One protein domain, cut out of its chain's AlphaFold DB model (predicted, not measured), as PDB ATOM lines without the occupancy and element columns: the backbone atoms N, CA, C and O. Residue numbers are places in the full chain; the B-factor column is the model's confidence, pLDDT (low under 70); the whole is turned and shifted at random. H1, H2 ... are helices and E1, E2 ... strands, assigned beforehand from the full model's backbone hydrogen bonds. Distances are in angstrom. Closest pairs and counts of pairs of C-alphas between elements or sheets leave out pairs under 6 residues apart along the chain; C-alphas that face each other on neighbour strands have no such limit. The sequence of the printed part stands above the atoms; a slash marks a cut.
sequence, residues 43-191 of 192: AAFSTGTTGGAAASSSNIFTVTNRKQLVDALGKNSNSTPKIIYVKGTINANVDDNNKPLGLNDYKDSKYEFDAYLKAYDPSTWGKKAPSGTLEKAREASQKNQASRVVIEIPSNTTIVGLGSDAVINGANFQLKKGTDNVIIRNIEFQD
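Overview. This is residues 43 to 191 of the 192 residues of the protein "Pectate lyase" of Paenibacillus sp. OT2-17 (UniProt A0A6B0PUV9). The body is a chain wound in stacked turns of parallel strands, with three sides formed by the sheets E1 E2 E5 E8, E3 E6 E9 and E4 E7; H1 covers E1 and E2. From this body the long helix H5 reaches away as an arm with the short helices H2 and H3 packed on it, and residues 122 to 127, which include H4, stick out at its far end. The printed part has 149 residues, with named elements in the order E1 H1 E2 E3 H2 H3 H4 H5 E4 E5 E6 E7 E8 E9: five helices and nine strands, of mixed class, with under half of the residues in named elements. The whole is loose, with a radius of gyration of the C-alphas of 19.1 A, and elongated, spanning 59 by 37 by 26 A.

Arrangement. The largest sheet runs E1, residues 60 to 63, E2, residues 82 to 86, E5, residues 157 to 161, and E8, residues 182 to 185, all parallel. N 61 and O 83 are 2.8 A apart, N 84 and O 158 2.8 A, and N 159 and O 183 2.8 A, each within hydrogen-bond range. H1, residues 66 to 73, is on this sheet at a height of 8.9 A, over E1 and E2, and runs along the strands, at 12 degrees to E1 on the local plane. E1, H1 and E2 form a strand-helix-strand unit, two parallel neighbour strands joined through a helix, with a right-handed crossover. E8 runs on into E9, residues 188 to 190, across a break of 2 residues, at 91 degrees. E9 is parallel to E6, residues 167 to 169, and E6 to E3, residues 89 to 91; N 168 and O 188 are 2.9 A apart, and N 90 and O 167 2.8 A. H1 only grazes this second sheet, with its residues 66 to 69. E4, residues 150 to 152, is parallel to E7, residues 172 to 174, with N 151 and O 172 2.9 A apart. H5, residues 133 to 149, is joined to E4 by a tight link. With residues 141 to 145 alone H5 touches H2, residues 103 to 106; the closest C-alphas, of Tyr 106 and Asn 144, are 5.3 A apart. With residues 134 to 135 alone it touches H3, residues 113 to 119, the closest C-alphas being those of Tyr 116 and Leu 134, 6.0 A; they run opposite ways at a shallow tilt of 34.7 degrees, only just short of steep. H3 is close to but not clearly touching H4, residues 122 to 125. Every O i to N i+4 pair is within hydrogen-bond range in H1 and H3, and 12 of 13 in H5; H2 and H4 are too short for such a pair.

Along the chain. E1 begins at C-alpha 60, (10.561, -137.469, 36.267), and E9 ends at C-alpha 190, (27.027, -124.124, 23.854). H5 measures 24.5 A from its first C-alpha, at (11.978, -110.316, -1.258), to its last. E5 measures 13.4 A, E2 13.0 A and H1 10.7 A.

Size, cuts and confidence. The C-alphas of Ser 57 and Thr 124 are the two farthest apart, at 61.6 A. The printed part has no cut. The link from E3 to H2, 11 residues, is long, and residues 43 to 59 hold no named element. The mean pLDDT of the printed part is 98.1, and no printed residue is under 70.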
ATOM      1  N   ALA A  43      15.035-114.602  43.617       97.81
ATOM      2  CA  ALA A  43      14.202-115.744  43.248       97.81
ATOM      3  C   ALA A  43      13.659-116.527  44.468       97.81
ATOM      4  O   ALA A  43      12.814-117.407  44.310       97.81
ATOM      5  N   ALA A  44      14.119-116.214  45.688       98.25
ATOM      6  CA  ALA A  44      13.575-116.752  46.936       98.25
ATOM      7  C   ALA A  44      12.395-115.929  47.497       98.25
ATOM      8  O   ALA A  44      11.793-116.331  48.492       98.25
ATOM      9  N   PHE A  45      12.070-114.780  46.896       97.56
ATOM     10  CA  PHE A  45      10.981-113.909  47.336       97.56
ATOM     11  C   PHE A  45       9.595-114.565  47.176       97.56
ATOM     12  O   PHE A  45       9.399-115.421  46.317       97.56
ATOM     13  N   SER A  46       8.638-114.134  48.008       97.00
ATOM     14  CA  SER A  46       7.245-114.608  48.071       97.00
ATOM     15  C   SER A  46       7.101-116.137  48.149       97.00
ATOM     16  O   SER A  46       7.334-116.715  49.207       97.00
ATOM     17  N   THR A  47       6.690-116.790  47.064       97.06
ATOM     18  CA  THR A  47       6.506-118.242  46.948       97.06
ATOM     19  C   THR A  47       7.824-118.991  46.754       97.06
ATOM     20  O   THR A  47       7.848-120.216  46.868       97.06
ATOM     21  N   GLY A  48       8.920-118.271  46.499       98.12
ATOM     22  CA  GLY A  48      10.243-118.829  46.241       98.12
ATOM     23  C   GLY A  48      10.331-119.594  44.919       98.12
ATOM     24  O   GLY A  48       9.411-119.584  44.104       98.12
ATOM     25  N   THR A  49      11.456-120.288  44.720       98.75
ATOM     26  CA  THR A  49      11.704-121.124  43.536       98.75
ATOM     27  C   THR A  49      11.958-122.569  43.958       98.75
ATOM     28  O   THR A  49      13.005-122.914  44.507       98.75
ATOM     29  N   THR A  50      10.986-123.430  43.691       98.69
ATOM     30  CA  THR A  50      11.003-124.871  43.983       98.69
ATOM     31  C   THR A  50      11.101-125.741  42.728       98.69
ATOM     32  O   THR A  50      11.339-126.944  42.829       98.69
ATOM     33  N   GLY A  51      10.942-125.145  41.544       98.75
ATOM     34  CA  GLY A  51      10.957-125.843  40.267       98.75
ATOM     35  C   GLY A  51       9.947-126.988  40.235       98.75
ATOM     36  O   GLY A  51       8.786-126.851  40.620       98.75
ATOM     37  N   GLY A  52      10.419-128.144  39.790       98.69
ATOM     38  CA  GLY A  52       9.678-129.396  39.763       98.69
ATOM     39  C   GLY A  52       9.883-130.289  40.984       98.69
ATOM     40  O   GLY A  52       9.580-131.474  40.883       98.69
ATOM     41  N   ALA A  53      10.391-129.801  42.123       98.31
ATOM     42  CA  ALA A  53      10.709-130.661  43.274       98.31
ATOM     43  C   ALA A  53       9.530-131.563  43.711       98.31
ATOM     44  O   ALA A  53       9.724-132.732  44.058       98.31
ATOM     45  N   ALA A  54       8.292-131.070  43.580       98.25
ATOM     46  CA  ALA A  54       7.056-131.807  43.863       98.25
ATOM     47  C   ALA A  54       6.618-132.810  42.766       98.25
ATOM     48  O   ALA A  54       5.519-133.356  42.845       98.25
ATOM     49  N   ALA A  55       7.436-133.061  41.737       98.56
ATOM     50  CA  ALA A  55       7.111-133.988  40.651       98.56
ATOM     51  C   ALA A  55       6.820-135.402  41.171       98.56
ATOM     52  O   ALA A  55       7.619-135.972  41.928       98.56
ATOM     53  N   SER A  56       5.708-135.981  40.708       98.19
ATOM     54  CA  SER A  56       5.420-137.410  40.850       98.19
ATOM     55  C   SER A  56       6.418-138.240  40.045       98.19
ATOM     56  O   SER A  56       7.025-137.741  39.099       98.19
ATOM     57  N   SER A  57       6.549-139.530  40.358       97.19
ATOM     58  CA  SER A  57       7.443-140.446  39.629       97.19
ATOM     59  C   SER A  57       7.189-140.477  38.116       97.19
ATOM     60  O   SER A  57       8.130-140.595  37.343       97.19
ATOM     61  N   SER A  58       5.936-140.310  37.688       98.06
ATOM     62  CA  SER A  58       5.544-140.224  36.274       98.06
ATOM     63  C   SER A  58       5.974-138.937  35.557       98.06
ATOM     64  O   SER A  58       5.898-138.886  34.334       98.06
ATOM     65  N   ASN A  59       6.402-137.906  36.292       98.62
ATOM     66  CA  ASN A  59       6.859-136.618  35.761       98.62
ATOM     67  C   ASN A  59       8.359-136.389  36.007       98.62
ATOM     68  O   ASN A  59       8.828-135.250  36.078       98.62
ATOM     69  N   ILE A  60       9.106-137.478  36.177       98.69
ATOM     70  CA  ILE A  60      10.561-137.469  36.267       98.69
ATOM     71  C   ILE A  60      11.110-138.150  35.018       98.69
ATOM     72  O   ILE A  60      10.854-139.327  34.771       98.69
ATOM     73  N   PHE A  61      11.867-137.401  34.227       98.81
ATOM     74  CA  PHE A  61      12.331-137.813  32.908       98.81
ATOM     75  C   PHE A  61      13.851-137.795  32.854       98.81
ATOM     76  O   PHE A  61      14.482-136.902  33.408       98.81
ATOM     77  N   THR A  62      14.445-138.743  32.137       98.81
ATOM     78  CA  THR A  62      15.831-138.631  31.665       98.81
ATOM     79  C   THR A  62      15.806-138.517  30.153       98.81
ATOM     80  O   THR A  62      15.177-139.333  29.482       98.81
ATOM     81  N   VAL A  63      16.474-137.499  29.624       98.88
ATOM     82  CA  VAL A  63      16.449-137.143  28.207       98.88
ATOM     83  C   VAL A  63      17.870-137.089  27.651       98.88
ATOM     84  O   VAL A  63      18.807-136.666  28.323       98.88
ATOM     85  N   THR A  64      18.021-137.555  26.416       98.81
ATOM     86  CA  THR A  64      19.309-137.699  25.708       98.81
ATOM     87  C   THR A  64      19.288-137.067  24.318       98.81
ATOM     88  O   THR A  64      20.285-137.078  23.608       98.81
ATOM     89  N   ASN A  65      18.142-136.529  23.895       98.81
ATOM     90  CA  ASN A  65      17.984-135.870  22.605       98.81
ATOM     91  C   ASN A  65      16.859-134.830  22.640       98.81
ATOM     92  O   ASN A  65      16.080-134.756  23.597       98.81
ATOM     93  N   ARG A  66      16.766-134.039  21.565       98.62
ATOM     94  CA  ARG A  66      15.816-132.927  21.454       98.62
ATOM     95  C   ARG A  66      14.371-133.391  21.585       98.62
ATOM     96  O   ARG A  66      13.596-132.760  22.295       98.62
ATOM     97  N   LYS A  67      14.005-134.481  20.904       98.62
ATOM     98  CA  LYS A  67      12.627-134.979  20.897       98.62
ATOM     99  C   LYS A  67      12.183-135.359  22.308       98.62
ATOM    100  O   LYS A  67      11.140-134.906  22.755       98.62
ATOM    101  N   GLN A  68      13.009-136.113  23.030       98.81
ATOM    102  CA  GLN A  68      12.737-136.495  24.417       98.81
ATOM    103  C   GLN A  68      12.608-135.277  25.338       98.81
ATOM    104  O   GLN A  68      11.705-135.245  26.169       98.81
ATOM    105  N   LEU A  69      13.476-134.269  25.180       98.88
ATOM    106  CA  LEU A  69      13.391-133.021  25.943       98.88
ATOM    107  C   LEU A  69      12.063-132.293  25.684       98.88
ATOM    108  O   LEU A  69      11.356-131.960  26.632       98.88
ATOM    109  N   VAL A  70      11.701-132.080  24.418       98.69
ATOM    110  CA  VAL A  70      10.455-131.392  24.041       98.69
ATOM    111  C   VAL A  70       9.219-132.180  24.488       98.69
ATOM    112  O   VAL A  70       8.282-131.588  25.018       98.69
ATOM    113  N   ASP A  71       9.227-133.506  24.343       98.69
ATOM    114  CA  ASP A  71       8.126-134.370  24.782       98.69
ATOM    115  C   ASP A  71       7.941-134.317  26.311       98.69
ATOM    116  O   ASP A  71       6.810-134.229  26.789       98.69
ATOM    117  N   ALA A  72       9.037-134.322  27.081       98.75
ATOM    118  CA  ALA A  72       9.006-134.232  28.545       98.75
ATOM    119  C   ALA A  72       8.504-132.867  29.047       98.75
ATOM    120  O   ALA A  72       7.792-132.792  30.052       98.75
ATOM    121  N   LEU A  73       8.850-131.781  28.350       98.69
ATOM    122  CA  LEU A  73       8.329-130.442  28.640       98.69
ATOM    123  C   LEU A  73       6.827-130.366  28.325       98.69
ATOM    124  O   LEU A  73       6.028-129.873  29.131       98.69
ATOM    125  N   GLY A  74       6.429-130.903  27.173       98.19
ATOM    126  CA  GLY A  74       5.078-130.791  26.647       98.19
ATOM    127  C   GLY A  74       4.761-129.368  26.180       98.19
ATOM    128  O   GLY A  74       5.629-128.606  25.762       98.19
ATOM    129  N   LYS A  75       3.479-128.994  26.217       96.38
ATOM    130  CA  LYS A  75       3.040-127.645  25.824       96.38
ATOM    131  C   LYS A  75       3.466-126.614  26.874       96.38
ATOM    132  O   LYS A  75       3.476-126.924  28.058       96.38
ATOM    133  N   ASN A  76       3.651-125.354  26.475       93.94
ATOM    134  CA  ASN A  76       3.963-124.261  27.410       93.94
ATOM    135  C   ASN A  76       2.912-124.080  28.534       93.94
ATOM    136  O   ASN A  76       3.215-123.562  29.601       93.94
ATOM    137  N   SER A  77       1.672-124.533  28.320       96.44
ATOM    138  CA  SER A  77       0.614-124.544  29.341       96.44
ATOM    139  C   SER A  77       0.748-125.669  30.381       96.44
ATOM    140  O   SER A  77      -0.095-125.773  31.269       96.44
ATOM    141  N   ASN A  78       1.740-126.557  30.259       97.94
ATOM    142  CA  ASN A  78       1.935-127.701  31.147       97.94
ATOM    143  C   ASN A  78       2.576-127.286  32.480       97.94
ATOM    144  O   ASN A  78       3.793-127.353  32.653       97.94
ATOM    145  N   SER A  79       1.751-126.920  33.454       97.81
ATOM    146  CA  SER A  79       2.198-126.521  34.791       97.81
ATOM    147  C   SER A  79       2.387-127.683  35.776       97.81
ATOM    148  O   SER A  79       2.656-127.432  36.951       97.81
ATOM    149  N   THR A  80       2.263-128.947  35.355       98.69
ATOM    150  CA  THR A  80       2.507-130.096  36.242       98.69
ATOM    151  C   THR A  80       3.969-130.100  36.708       98.69
ATOM    152  O   THR A  80       4.852-130.030  35.849       98.69
ATOM    153  N   PRO A  81       4.264-130.187  38.022       98.88
ATOM    154  CA  PRO A  81       5.638-130.263  38.507       98.88
ATOM    155  C   PRO A  81       6.412-131.391  37.829       98.88
ATOM    156  O   PRO A  81       5.953-132.536  37.833       98.88
ATOM    157  N   LYS A  82       7.565-131.072  37.235       98.88
ATOM    158  CA  LYS A  82       8.356-132.039  36.463       98.88
ATOM    159  C   LYS A  82       9.858-131.845  36.631       98.88
ATOM    160  O   LYS A  82      10.339-130.714  36.710       98.88
ATOM    161  N   ILE A  83      10.591-132.953  36.652       98.94
ATOM    162  CA  ILE A  83      12.056-132.966  36.710       98.94
ATOM    163  C   ILE A  83      12.576-133.616  35.437       98.94
ATOM    164  O   ILE A  83      12.137-134.700  35.062       98.94
ATOM    165  N   ILE A  84      13.510-132.949  34.772       98.94
ATOM    166  CA  ILE A  84      14.115-133.395  33.526       98.94
ATOM    167  C   ILE A  84      15.625-133.471  33.730       98.94
ATOM    168  O   ILE A  84      16.301-132.456  33.885       98.94
ATOM    169  N   TYR A  85      16.147-134.688  33.707       98.88
ATOM    170  CA  TYR A  85      17.570-134.978  33.740       98.88
ATOM    171  C   TYR A  85      18.136-135.010  32.321       98.88
ATOM    172  O   TYR A  85      17.744-135.854  31.515       98.88
ATOM    173  N   VAL A  86      19.072-134.120  32.015       98.88
ATOM    174  CA  VAL A  86      19.811-134.096  30.750       98.88
ATOM    175  C   VAL A  86      21.016-135.020  30.871       98.88
ATOM    176  O   VAL A  86      21.865-134.822  31.738       98.88
ATOM    177  N   LYS A  87      21.093-136.042  30.016       98.75
ATOM    178  CA  LYS A  87      22.206-136.996  29.984       98.75
ATOM    179  C   LYS A  87      23.008-136.831  28.695       98.75
ATOM    180  O   LYS A  87      22.501-137.141  27.617       98.75
ATOM    181  N   GLY A  88      24.265-136.412  28.833       98.56
ATOM    182  CA  GLY A  88      25.160-136.128  27.711       98.56
ATOM    183  C   GLY A  88      24.738-134.886  26.920       98.56
ATOM    184  O   GLY A  88      24.120-133.966  27.457       98.56
ATOM    185  N   THR A  89      25.063-134.863  25.628       98.69
ATOM    186  CA  THR A  89      24.784-133.725  24.742       98.69
ATOM    187  C   THR A  89      23.437-133.846  24.035       98.69
ATOM    188  O   THR A  89      23.187-134.805  23.306       98.69
ATOM    189  N   ILE A  90      22.608-132.809  24.153       98.81
ATOM    190  CA  ILE A  90      21.394-132.619  23.357       98.81
ATOM    191  C   ILE A  90      21.633-131.490  22.358       98.81
ATOM    192  O   ILE A  90      21.782-130.332  22.741       98.81
ATOM    193  N   ASN A  91      21.634-131.826  21.068       98.56
ATOM    194  CA  ASN A  91      21.690-130.847  19.985       98.56
ATOM    195  C   ASN A  91      20.269-130.428  19.580       98.56
ATOM    196  O   ASN A  91      19.432-131.286  19.295       98.56
ATOM    197  N   ALA A  92      19.990-129.124  19.546       98.38
ATOM    198  CA  ALA A  92      18.691-128.602  19.126       98.38
ATOM    199  C   ALA A  92      18.551-128.409  17.605       98.38
ATOM    200  O   ALA A  92      17.427-128.375  17.100       98.38
ATOM    201  N   ASN A  93      19.659-128.347  16.860       98.50
ATOM    202  CA  ASN A  93      19.676-128.287  15.396       98.50
ATOM    203  C   ASN A  93      19.551-129.689  14.785       98.50
ATOM    204  O   ASN A  93      20.454-130.186  14.115       98.50
ATOM    205  N   VAL A  94      18.417-130.341  15.044       98.75
ATOM    206  CA  VAL A  94      18.090-131.675  14.526       98.75
ATOM    207  C   VAL A  94      16.631-131.760  14.084       98.75
ATOM    208  O   VAL A  94      15.775-131.030  14.597       98.75
ATOM    209  N   ASP A  95      16.324-132.672  13.164       98.00
ATOM    210  CA  ASP A  95      14.953-133.039  12.803       98.00
ATOM    211  C   ASP A  95      14.299-133.947  13.863       98.00
ATOM    212  O   ASP A  95      14.845-134.181  14.944       98.00
ATOM    213  N   ASP A  96      13.078-134.413  13.597       95.88
ATOM    214  CA  ASP A  96      12.323-135.252  14.540       95.88
ATOM    215  C   ASP A  96      12.887-136.673  14.676       95.88
ATOM    216  O   ASP A  96      12.577-137.367  15.646       95.88
ATOM    217  N   ASN A  97      13.770-137.075  13.760       97.12
ATOM    218  CA  ASN A  97      14.522-138.326  13.801       97.12
ATOM    219  C   ASN A  97      15.928-138.134  14.399       97.12
ATOM    220  O   ASN A  97      16.756-139.041  14.326       97.12
ATOM    221  N   ASN A  98      16.200-136.969  15.002       97.62
ATOM    222  CA  ASN A  98      17.490-136.599  15.581       97.62
ATOM    223  C   ASN A  98      18.641-136.521  14.554       97.62
ATOM    224  O   ASN A  98      19.812-136.629  14.923       97.62
ATOM    225  N   LYS A  99      18.334-136.319  13.266       98.44
ATOM    226  CA  LYS A  99      19.339-136.053  12.230       98.44
ATOM    227  C   LYS A  99      19.728-134.569  12.262       98.44
ATOM    228  O   LYS A  99      18.826-133.732  12.273       98.44
ATOM    229  N   PRO A 100      21.028-134.221  12.220       98.31
ATOM    230  CA  PRO A 100      21.475-132.830  12.173       98.31
ATOM    231  C   PRO A 100      20.868-132.034  11.015       98.31
ATOM    232  O   PRO A 100      20.758-132.538   9.889       98.31
ATOM    233  N   LEU A 101      20.517-130.786  11.320       98.62
ATOM    234  CA  LEU A 101      20.033-129.777  10.387       98.62
ATOM    235  C   LEU A 101      21.041-128.633  10.307       98.62
ATOM    236  O   LEU A 101      21.537-128.155  11.328       98.62
ATOM    237  N   GLY A 102      21.333-128.195   9.090       96.81
ATOM    238  CA  GLY A 102      22.212-127.069   8.811       96.81
ATOM    239  C   GLY A 102      21.501-125.959   8.047       96.81
ATOM    240  O   GLY A 102      20.283-125.946   7.883       96.81
ATOM    241  N   LEU A 103      22.300-125.025   7.532       96.94
ATOM    242  CA  LEU A 103      21.821-123.857   6.791       96.94
ATOM    243  C   LEU A 103      20.825-124.234   5.686       96.94
ATOM    244  O   LEU A 103      19.750-123.648   5.613       96.94
ATOM    245  N   ASN A 104      21.161-125.218   4.849       97.44
ATOM    246  CA  ASN A 104      20.340-125.594   3.694       97.44
ATOM    247  C   ASN A 104      18.991-126.207   4.078       97.44
ATOM    248  O   ASN A 104      18.051-126.101   3.297       97.44
ATOM    249  N   ASP A 105      18.884-126.814   5.260       98.31
ATOM    250  CA  ASP A 105      17.624-127.382   5.733       98.31
ATOM    251  C   ASP A 105      16.657-126.296   6.234       98.31
ATOM    252  O   ASP A 105      15.441-126.454   6.155       98.31
ATOM    253  N   TYR A 106      17.187-125.173   6.734       98.44
ATOM    254  CA  TYR A 106      16.378-124.045   7.211       98.44
ATOM    255  C   TYR A 106      16.115-122.984   6.148       98.44
ATOM    256  O   TYR A 106      15.141-122.236   6.253       98.44
ATOM    257  N   LYS A 107      16.987-122.896   5.146       98.06
ATOM    258  CA  LYS A 107      16.970-121.867   4.112       98.06
ATOM    259  C   LYS A 107      15.668-121.890   3.306       98.06
ATOM    260  O   LYS A 107      15.329-122.882   2.669       98.06
ATOM    261  N   ASP A 108      14.975-120.755   3.273       98.38
ATOM    262  CA  ASP A 108      13.909-120.513   2.305       98.38
ATOM    263  C   ASP A 108      14.485-120.584   0.885       98.38
ATOM    264  O   ASP A 108      15.553-120.041   0.604       98.38
ATOM    265  N   SER A 109      13.758-121.221  -0.033       97.31
ATOM    266  CA  SER A 109      14.180-121.390  -1.432       97.31
ATOM    267  C   SER A 109      14.572-120.090  -2.152       97.31
ATOM    268  O   SER A 109      15.331-120.139  -3.116       97.31
ATOM    269  N   LYS A 110      14.073-118.932  -1.701       97.19
ATOM    270  CA  LYS A 110      14.362-117.607  -2.270       97.19
ATOM    271  C   LYS A 110      15.507-116.884  -1.562       97.19
ATOM    272  O   LYS A 110      15.873-115.793  -1.995       97.19
ATOM    273  N   TYR A 111      16.033-117.429  -0.467       98.00
ATOM    274  CA  TYR A 111      17.174-116.854   0.232       98.00
ATOM    275  C   TYR A 111      18.479-117.366  -0.370       98.00
ATOM    276  O   TYR A 111      18.716-118.572  -0.425       98.00
ATOM    277  N   GLU A 112      19.338-116.429  -0.763       97.12
ATOM    278  CA  GLU A 112      20.714-116.666  -1.194       97.12
ATOM    279  C   GLU A 112      21.619-115.649  -0.496       97.12
ATOM    280  O   GLU A 112      21.360-114.445  -0.560       97.12
ATOM    281  N   PHE A 113      22.664-116.124   0.187       97.38
ATOM    282  CA  PHE A 113      23.492-115.283   1.058       97.38
ATOM    283  C   PHE A 113      24.216-114.175   0.283       97.38
ATOM    284  O   PHE A 113      24.092-113.000   0.624       97.38
ATOM    285  N   ASP A 114      24.879-114.523  -0.819       98.06
ATOM    286  CA  ASP A 114      25.615-113.549  -1.633       98.06
ATOM    287  C   ASP A 114      24.678-112.525  -2.290       98.06
ATOM    288  O   ASP A 114      24.999-111.339  -2.391       98.06
ATOM    289  N   ALA A 115      23.477-112.959  -2.694       97.88
ATOM    290  CA  ALA A 115      22.464-112.058  -3.232       97.88
ATOM    291  C   ALA A 115      21.948-111.091  -2.159       97.88
ATOM    292  O   ALA A 115      21.748-109.912  -2.450       97.88
ATOM    293  N   TYR A 116      21.763-111.571  -0.925       98.19
ATOM    294  CA  TYR A 116      21.378-110.745   0.217       98.19
ATOM    295  C   TYR A 116      22.444-109.680   0.513       98.19
ATOM    296  O   TYR A 116      22.108-108.498   0.604       98.19
ATOM    297  N   LEU A 117      23.723-110.070   0.593       98.31
ATOM    298  CA  LEU A 117      24.831-109.132   0.808       98.31
ATOM    299  C   LEU A 117      24.887-108.065  -0.287       98.31
ATOM    300  O   LEU A 117      24.951-106.878   0.016       98.31
ATOM    301  N   LYS A 118      24.787-108.474  -1.556       98.31
ATOM    302  CA  LYS A 118      24.789-107.545  -2.691       98.31
ATOM    303  C   LYS A 118      23.592-106.593  -2.673       98.31
ATOM    304  O   LYS A 118      23.741-105.423  -3.010       98.31
ATOM    305  N   ALA A 119      22.404-107.085  -2.320       98.00
ATOM    306  CA  ALA A 119      21.180-106.287  -2.316       98.00
ATOM    307  C   ALA A 119      21.170-105.211  -1.221       98.00
ATOM    308  O   ALA A 119      20.610-104.134  -1.428       98.00
ATOM    309  N   TYR A 120      21.776-105.507  -0.069       98.38
ATOM    310  CA  TYR A 120      21.742-104.646   1.113       98.38
ATOM    311  C   TYR A 120      23.110-104.054   1.478       98.38
ATOM    312  O   TYR A 120      23.287-103.565   2.594       98.38
ATOM    313  N   ASP A 121      24.061-104.057   0.538       98.31
ATOM    314  CA  ASP A 121      25.368-103.421   0.698       98.31
ATOM    315  C   ASP A 121      25.184-101.926   1.031       98.31
ATOM    316  O   ASP A 121      24.544-101.208   0.251       98.31
ATOM    317  N   PRO A 122      25.741-101.411   2.146       98.31
ATOM    318  CA  PRO A 122      25.556-100.018   2.547       98.31
ATOM    319  C   PRO A 122      25.956 -98.983   1.487       98.31
ATOM    320  O   PRO A 122      25.381 -97.894   1.477       98.31
ATOM    321  N   SER A 123      26.900 -99.303   0.593       98.00
ATOM    322  CA  SER A 123      27.345 -98.408  -0.487       98.00
ATOM    323  C   SER A 123      26.267 -98.153  -1.546       98.00
ATOM    324  O   SER A 123      26.270 -97.098  -2.179       98.00
ATOM    325  N   THR A 124      25.323 -99.085  -1.711       97.69
ATOM    326  CA  THR A 124      24.240 -98.997  -2.707       97.69
ATOM    327  C   THR A 124      22.855 -98.892  -2.068       97.69
ATOM    328  O   THR A 124      21.993 -98.156  -2.553       97.69
ATOM    329  N   TRP A 125      22.625 -99.575  -0.946       97.75
ATOM    330  CA  TRP A 125      21.354 -99.589  -0.225       97.75
ATOM    331  C   TRP A 125      21.190 -98.400   0.733       97.75
ATOM    332  O   TRP A 125      20.066 -97.922   0.947       97.75
ATOM    333  N   GLY A 126      22.301 -97.898   1.281       97.75
ATOM    334  CA  GLY A 126      22.329 -96.893   2.343       97.75
ATOM    335  C   GLY A 126      22.046 -97.485   3.731       97.75
ATOM    336  O   GLY A 126      22.214 -98.675   3.968       97.75
ATOM    337  N   LYS A 127      21.600 -96.641   4.671       97.62
ATOM    338  CA  LYS A 127      21.359 -97.018   6.085       97.62
ATOM    339  C   LYS A 127      19.905 -97.382   6.412       97.62
ATOM    340  O   LYS A 127      19.553 -97.525   7.579       97.62
ATOM    341  N   LYS A 128      19.035 -97.461   5.404       97.50
ATOM    342  CA  LYS A 128      17.629 -97.830   5.615       97.50
ATOM    343  C   LYS A 128      17.520 -99.319   5.951       97.50
ATOM    344  O   LYS A 128      18.339-100.114   5.493       97.50
ATOM    345  N   ALA A 129      16.491 -99.698   6.708       97.88
ATOM    346  CA  ALA A 129      16.256-101.099   7.045       97.88
ATOM    347  C   ALA A 129      16.157-101.968   5.768       97.88
ATOM    348  O   ALA A 129      15.476-101.560   4.813       97.88
ATOM    349  N   PRO A 130      16.832-103.134   5.717       98.19
ATOM    350  CA  PRO A 130      16.612-104.124   4.670       98.19
ATOM    351  C   PRO A 130      15.125-104.440   4.525       98.19
ATOM    352  O   PRO A 130      14.375-104.482   5.497       98.19
ATOM    353  N   SER A 131      14.672-104.590   3.288       98.12
ATOM    354  CA  SER A 131      13.275-104.885   2.976       98.12
ATOM    355  C   SER A 131      13.158-105.504   1.584       98.12
ATOM    356  O   SER A 131      14.117-105.528   0.814       98.12
ATOM    357  N   GLY A 132      11.979-106.024   1.244       97.56
ATOM    358  CA  GLY A 132      11.734-106.694  -0.035       97.56
ATOM    359  C   GLY A 132      11.902-108.212   0.039       97.56
ATOM    360  O   GLY A 132      11.803-108.808   1.110       97.56
ATOM    361  N   THR A 133      12.075-108.851  -1.120       97.69
ATOM    362  CA  THR A 133      11.978-110.316  -1.258       97.69
ATOM    363  C   THR A 133      13.059-111.070  -0.488       97.69
ATOM    364  O   THR A 133      12.734-112.034   0.198       97.69
ATOM    365  N   LEU A 134      14.317-110.629  -0.572       98.06
ATOM    366  CA  LEU A 134      15.442-111.310   0.077       98.06
ATOM    367  C   LEU A 134      15.369-111.200   1.604       98.06
ATOM    368  O   LEU A 134      15.600-112.196   2.284       98.06
ATOM    369  N   GLU A 135      14.963-110.047   2.143       98.56
ATOM    370  CA  GLU A 135      14.749-109.898   3.588       98.56
ATOM    371  C   GLU A 135      13.603-110.769   4.105       98.56
ATOM    372  O   GLU A 135      13.772-111.489   5.085       98.56
ATOM    373  N   LYS A 136      12.467-110.820   3.399       98.62
ATOM    374  CA  LYS A 136      11.373-111.735   3.767       98.62
ATOM    375  C   LYS A 136      11.809-113.205   3.731       98.62
ATOM    376  O   LYS A 136      11.386-113.987   4.581       98.62
ATOM    377  N   ALA A 137      12.651-113.587   2.769       98.50
ATOM    378  CA  ALA A 137      13.193-114.943   2.678       98.50
ATOM    379  C   ALA A 137      14.182-115.246   3.820       98.50
ATOM    380  O   ALA A 137      14.155-116.342   4.387       98.50
ATOM    381  N   ARG A 138      15.008-114.271   4.224       98.62
ATOM    382  CA  ARG A 138      15.879-114.380   5.405       98.62
ATOM    383  C   ARG A 138      15.058-114.546   6.687       98.62
ATOM    384  O   ARG A 138      15.348-115.441   7.476       98.62
ATOM    385  N   GLU A 139      14.012-113.743   6.880       98.69
ATOM    386  CA  GLU A 139      13.093-113.863   8.023       98.69
ATOM    387  C   GLU A 139      12.392-115.228   8.067       98.69
ATOM    388  O   GLU A 139      12.258-115.818   9.141       98.69
ATOM    389  N   ALA A 140      11.944-115.748   6.920       98.62
ATOM    390  CA  ALA A 140      11.357-117.085   6.833       98.62
ATOM    391  C   ALA A 140      12.379-118.169   7.214       98.62
ATOM    392  O   ALA A 140      12.083-119.020   8.051       98.62
ATOM    393  N   SER A 141      13.607-118.072   6.693       98.62
ATOM    394  CA  SER A 141      14.709-118.984   7.034       98.62
ATOM    395  C   SER A 141      15.026-118.964   8.535       98.62
ATOM    396  O   SER A 141      15.169-120.008   9.170       98.62
ATOM    397  N   GLN A 142      15.060-117.770   9.132       98.69
ATOM    398  CA  GLN A 142      15.255-117.592  10.570       98.69
ATOM    399  C   GLN A 142      14.124-118.240  11.383       98.69
ATOM    400  O   GLN A 142      14.392-118.901  12.384       98.69
ATOM    401  N   LYS A 143      12.860-118.079  10.966       98.69
ATOM    402  CA  LYS A 143      11.707-118.712  11.631       98.69
ATOM    403  C   LYS A 143      11.758-120.238  11.539       98.69
ATOM    404  O   LYS A 143      11.412-120.903  12.515       98.69
ATOM    405  N   ASN A 144      12.232-120.785  10.418       98.56
ATOM    406  CA  ASN A 144      12.423-122.227  10.258       98.56
ATOM    407  C   ASN A 144      13.409-122.765  11.301       98.56
ATOM    408  O   ASN A 144      13.076-123.712  12.013       98.56
ATOM    409  N   GLN A 145      14.567-122.118  11.475       98.69
ATOM    410  CA  GLN A 145      15.514-122.505  12.524       98.69
ATOM    411  C   GLN A 145      14.927-122.294  13.925       98.69
ATOM    412  O   GLN A 145      15.002-123.196  14.761       98.69
ATOM    413  N   ALA A 146      14.285-121.148  14.177       98.44
ATOM    414  CA  ALA A 146      13.675-120.831  15.469       98.44
ATOM    415  C   ALA A 146      12.663-121.898  15.917       98.44
ATOM    416  O   ALA A 146      12.623-122.232  17.097       98.44
ATOM    417  N   SER A 147      11.914-122.498  14.983       97.44
ATOM    418  CA  SER A 147      10.982-123.601  15.275       97.44
ATOM    419  C   SER A 147      11.658-124.858  15.845       97.44
ATOM    420  O   SER A 147      10.998-125.705  16.455       97.44
ATOM    421  N   ARG A 148      12.976-124.994  15.654       97.81
ATOM    422  CA  ARG A 148      13.789-126.087  16.193       97.81
ATOM    423  C   ARG A 148      14.531-125.673  17.454       97.81
ATOM    424  O   ARG A 148      14.469-126.401  18.444       97.81
ATOM    425  N   VAL A 149      15.215-124.535  17.418       98.44
ATOM    426  CA  VAL A 149      16.178-124.164  18.463       98.44
ATOM    427  C   VAL A 149      15.557-123.444  19.651       98.44
ATOM    428  O   VAL A 149      16.101-123.528  20.746       98.44
ATOM    429  N   VAL A 150      14.417-122.770  19.474       98.50
ATOM    430  CA  VAL A 150      13.711-122.142  20.596       98.50
ATOM    431  C   VAL A 150      12.886-123.206  21.311       98.50
ATOM    432  O   VAL A 150      11.959-123.777  20.736       98.50
ATOM    433  N   ILE A 151      13.234-123.476  22.566       98.56
ATOM    434  CA  ILE A 151      12.568-124.469  23.410       98.56
ATOM    435  C   ILE A 151      11.923-123.740  24.584       98.56
ATOM    436  O   ILE A 151      12.595-123.149  25.427       98.56
ATOM    437  N   GLU A 152      10.597-123.768  24.621       98.31
ATOM    438  CA  GLU A 152       9.807-123.118  25.663       98.31
ATOM    439  C   GLU A 152       9.765-123.989  26.916       98.31
ATOM    440  O   GLU A 152       9.391-125.163  26.849       98.31
ATOM    441  N   ILE A 153      10.138-123.418  28.061       98.75
ATOM    442  CA  ILE A 153      10.141-124.134  29.337       98.75
ATOM    443  C   ILE A 153       8.893-123.726  30.126       98.75
ATOM    444  O   ILE A 153       8.763-122.550  30.465       98.75
ATOM    445  N   PRO A 154       7.969-124.655  30.429       98.75
ATOM    446  CA  PRO A 154       6.763-124.330  31.173       98.75
ATOM    447  C   PRO A 154       7.040-124.218  32.679       98.75
ATOM    448  O   PRO A 154       8.067-124.685  33.177       98.75
ATOM    449  N   SER A 155       6.089-123.651  33.423       98.75
ATOM    450  CA  SER A 155       6.188-123.481  34.878       98.75
ATOM    451  C   SER A 155       6.378-124.796  35.644       98.75
ATOM    452  O   SER A 155       6.027-125.876  35.156       98.75
ATOM    453  N   ASN A 156       6.868-124.692  36.885       98.81
ATOM    454  CA  ASN A 156       7.096-125.817  37.806       98.81
ATOM    455  C   ASN A 156       8.026-126.889  37.212       98.81
ATOM    456  O   ASN A 156       7.758-128.092  37.279       98.81
ATOM    457  N   THR A 157       9.114-126.448  36.589       98.94
ATOM    458  CA  THR A 157      10.042-127.329  35.872       98.94
ATOM    459  C   THR A 157      11.438-127.223  36.472       98.94
ATOM    460  O   THR A 157      11.970-126.127  36.624       98.94
ATOM    461  N   THR A 158      12.048-128.363  36.788       98.94
ATOM    462  CA  THR A 158      13.480-128.462  37.097       98.94
ATOM    463  C   THR A 158      14.178-129.181  35.950       98.94
ATOM    464  O   THR A 158      13.829-130.317  35.648       98.94
ATOM    465  N   ILE A 159      15.170-128.547  35.325       98.94
ATOM    466  CA  ILE A 159      16.043-129.162  34.320       98.94
ATOM    467  C   ILE A 159      17.456-129.207  34.892       98.94
ATOM    468  O   ILE A 159      18.024-128.173  35.246       98.94
ATOM    469  N   VAL A 160      18.023-130.401  35.004       98.81
ATOM    470  CA  VAL A 160      19.358-130.591  35.576       98.81
ATOM    471  C   VAL A 160      20.189-131.534  34.733       98.81
ATOM    472  O   VAL A 160      19.677-132.519  34.214       98.81
ATOM    473  N   GLY A 161      21.479-131.258  34.600       98.69
ATOM    474  CA  GLY A 161      22.396-132.205  33.981       98.69
ATOM    475  C   GLY A 161      22.769-133.349  34.916       98.69
ATOM    476  O   GLY A 161      22.955-133.143  36.118       98.69
ATOM    477  N   LEU A 162      22.893-134.552  34.362       96.50
ATOM    478  CA  LEU A 162      23.494-135.704  35.030       96.50
ATOM    479  C   LEU A 162      25.000-135.722  34.801       96.50
ATOM    480  O   LEU A 162      25.461-135.474  33.692       96.50
ATOM    481  N   GLY A 163      25.753-136.083  35.840       94.06
ATOM    482  CA  GLY A 163      27.209-136.129  35.761       94.06
ATOM    483  C   GLY A 163      27.810-134.739  35.552       94.06
ATOM    484  O   GLY A 163      27.322-133.756  36.108       94.06
ATOM    485  N   SER A 164      28.886-134.676  34.775       96.19
ATOM    486  CA  SER A 164      29.649-133.451  34.502       96.19
ATOM    487  C   SER A 164      29.736-133.114  33.010       96.19
ATOM    488  O   SER A 164      30.534-132.265  32.633       96.19
ATOM    489  N   ASP A 165      28.972-133.806  32.162       97.62
ATOM    490  CA  ASP A 165      29.041-133.755  30.694       97.62
ATOM    491  C   ASP A 165      27.678-133.451  30.038       97.62
ATOM    492  O   ASP A 165      27.475-133.682  28.845       97.62
ATOM    493  N   ALA A 166      26.719-132.942  30.815       98.69
ATOM    494  CA  ALA A 166      25.417-132.539  30.307       98.69
ATOM    495  C   ALA A 166      25.517-131.224  29.519       98.69
ATOM    496  O   ALA A 166      25.809-130.169  30.086       98.69
ATOM    497  N   VAL A 167      25.211-131.290  28.223       98.81
ATOM    498  CA  VAL A 167      25.323-130.158  27.294       98.81
ATOM    499  C   VAL A 167      23.999-129.931  26.575       98.81
ATOM    500  O   VAL A 167      23.404-130.865  26.037       98.81
ATOM    501  N   ILE A 168      23.568-128.675  26.500       98.81
ATOM    502  CA  ILE A 168      22.544-128.211  25.562       98.81
ATOM    503  C   ILE A 168      23.254-127.389  24.483       98.81
ATOM    504  O   ILE A 168      23.785-126.317  24.764       98.81
ATOM    505  N   ASN A 169      23.281-127.906  23.255       98.69
ATOM    506  CA  ASN A 169      23.982-127.284  22.133       98.69
ATOM    507  C   ASN A 169      22.991-126.680  21.129       98.69
ATOM    508  O   ASN A 169      22.084-127.376  20.649       98.69
ATOM    509  N   GLY A 170      23.175-125.404  20.795       98.12
ATOM    510  CA  GLY A 170      22.415-124.716  19.759       98.12
ATOM    511  C   GLY A 170      20.976-124.381  20.140       98.12
ATOM    512  O   GLY A 170      20.179-124.129  19.241       98.12
ATOM    513  N   ALA A 171      20.600-124.468  21.421       98.38
ATOM    514  CA  ALA A 171      19.226-124.261  21.883       98.38
ATOM    515  C   ALA A 171      19.078-122.954  22.663       98.38
ATOM    516  O   ALA A 171      19.841-122.680  23.583       98.38
ATOM    517  N   ASN A 172      17.996-122.234  22.386       98.44
ATOM    518  CA  ASN A 172      17.559-121.083  23.160       98.44
ATOM    519  C   ASN A 172      16.404-121.506  24.079       98.44
ATOM    520  O   ASN A 172      15.282-121.739  23.617       98.44
ATOM    521  N   PHE A 173      16.676-121.631  25.379       98.56
ATOM    522  CA  PHE A 173      15.636-121.902  26.371       98.56
ATOM    523  C   PHE A 173      14.873-120.622  26.694       98.56
ATOM    524  O   PHE A 173      15.428-119.660  27.226       98.56
ATOM    525  N   GLN A 174      13.574-120.630  26.413       98.44
ATOM    526  CA  GLN A 174      12.720-119.466  26.575       98.44
ATOM    527  C   GLN A 174      11.721-119.665  27.714       98.44
ATOM    528  O   GLN A 174      10.895-120.576  27.688       98.44
ATOM    529  N   LEU A 175      11.741-118.743  28.679       98.06
ATOM    530  CA  LEU A 175      10.679-118.585  29.674       98.06
ATOM    531  C   LEU A 175       9.688-117.546  29.151       98.06
ATOM    532  O   LEU A 175       9.981-116.348  29.117       98.06
ATOM    533  N   LYS A 176       8.516-117.989  28.692       96.62
ATOM    534  CA  LYS A 176       7.493-117.068  28.182       96.62
ATOM    535  C   LYS A 176       6.883-116.235  29.301       96.62
ATOM    536  O   LYS A 176       6.853-116.649  30.457       96.62
ATOM    537  N   LYS A 177       6.308-115.082  28.945       95.62
ATOM    538  CA  LYS A 177       5.520-114.263  29.878       95.62
ATOM    539  C   LYS A 177       4.468-115.126  30.587       95.62
ATOM    540  O   LYS A 177       3.686-115.804  29.927       95.62
ATOM    541  N   GLY A 178       4.445-115.060  31.918       94.38
ATOM    542  CA  GLY A 178       3.552-115.863  32.763       94.38
ATOM    543  C   GLY A 178       4.117-117.227  33.175       94.38
ATOM    544  O   GLY A 178       3.478-117.919  33.960       94.38
ATOM    545  N   THR A 179       5.302-117.602  32.684       97.88
ATOM    546  CA  THR A 179       6.068-118.734  33.220       97.88
ATOM    547  C   THR A 179       6.649-118.346  34.572       97.88
ATOM    548  O   THR A 179       7.179-117.245  34.717       97.88
ATOM    549  N   ASP A 180       6.567-119.251  35.539       98.31
ATOM    550  CA  ASP A 180       7.059-119.050  36.900       98.31
ATOM    551  C   ASP A 180       7.641-120.355  37.463       98.31
ATOM    552  O   ASP A 180       7.327-121.445  36.974       98.31
ATOM    553  N   ASN A 181       8.469-120.256  38.504       98.69
ATOM    554  CA  ASN A 181       8.965-121.405  39.258       98.69
ATOM    555  C   ASN A 181       9.740-122.434  38.399       98.69
ATOM    556  O   ASN A 181       9.327-123.586  38.239       98.69
ATOM    557  N   VAL A 182      10.877-122.014  37.832       98.88
ATOM    558  CA  VAL A 182      11.758-122.855  37.001       98.88
ATOM    559  C   VAL A 182      13.170-122.910  37.588       98.88
ATOM    560  O   VAL A 182      13.712-121.892  38.009       98.88
ATOM    561  N   ILE A 183      13.778-124.097  37.589       98.88
ATOM    562  CA  ILE A 183      15.172-124.328  37.993       98.88
ATOM    563  C   ILE A 183      15.936-124.923  36.809       98.88
ATOM    564  O   ILE A 183      15.503-125.918  36.235       98.88
ATOM    565  N   ILE A 184      17.092-124.347  36.474       98.81
ATOM    566  CA  ILE A 184      18.038-124.890  35.487       98.81
ATOM    567  C   ILE A 184      19.419-124.937  36.144       98.81
ATOM    568  O   ILE A 184      19.901-123.905  36.615       98.81
ATOM    569  N   ARG A 185      20.046-126.119  36.243       98.56
ATOM    570  CA  ARG A 185      21.346-126.296  36.932       98.56
ATOM    571  C   ARG A 185      22.210-127.362  36.258       98.56
ATOM    572  O   ARG A 185      21.691-128.269  35.622       98.56
ATOM    573  N   ASN A 186      23.521-127.297  36.488       98.50
ATOM    574  CA  ASN A 186      24.488-128.326  36.077       98.50
ATOM    575  C   ASN A 186      24.452-128.667  34.573       98.50
ATOM    576  O   ASN A 186      24.514-129.831  34.203       98.50
ATOM    577  N   ILE A 187      24.283-127.666  33.710       98.69
ATOM    578  CA  ILE A 187      24.236-127.834  32.254       98.69
ATOM    579  C   ILE A 187      25.205-126.837  31.639       98.69
ATOM    580  O   ILE A 187      25.179-125.654  31.985       98.69
ATOM    581  N   GLU A 188      26.025-127.308  30.710       98.75
ATOM    582  CA  GLU A 188      26.773-126.442  29.812       98.75
ATOM    583  C   GLU A 188      25.883-126.050  28.625       98.75
ATOM    584  O   GLU A 188      25.303-126.906  27.955       98.75
ATOM    585  N   PHE A 189      25.764-124.750  28.366       98.62
ATOM    586  CA  PHE A 189      25.102-124.234  27.172       98.62
ATOM    587  C   PHE A 189      26.171-123.831  26.156       98.62
ATOM    588  O   PHE A 189      27.044-123.022  26.469       98.62
ATOM    589  N   GLN A 190      26.101-124.399  24.954       98.31
ATOM    590  CA  GLN A 190      27.027-124.124  23.854       98.31
ATOM    591  C   GLN A 190      26.264-123.549  22.663       98.31
ATOM    592  O   GLN A 190      25.171-124.027  22.360       98.31
ATOM    593  N   ASP A 191      26.857-122.557  21.989       92.56
ATOM    594  CA  ASP A 191      26.303-121.948  20.765       92.56
ATOM    595  C   ASP A 191      24.814-121.549  20.909       92.56
ATOM    596  O   ASP A 191      23.989-121.820  20.038       92.56
TER     597      ASP A 191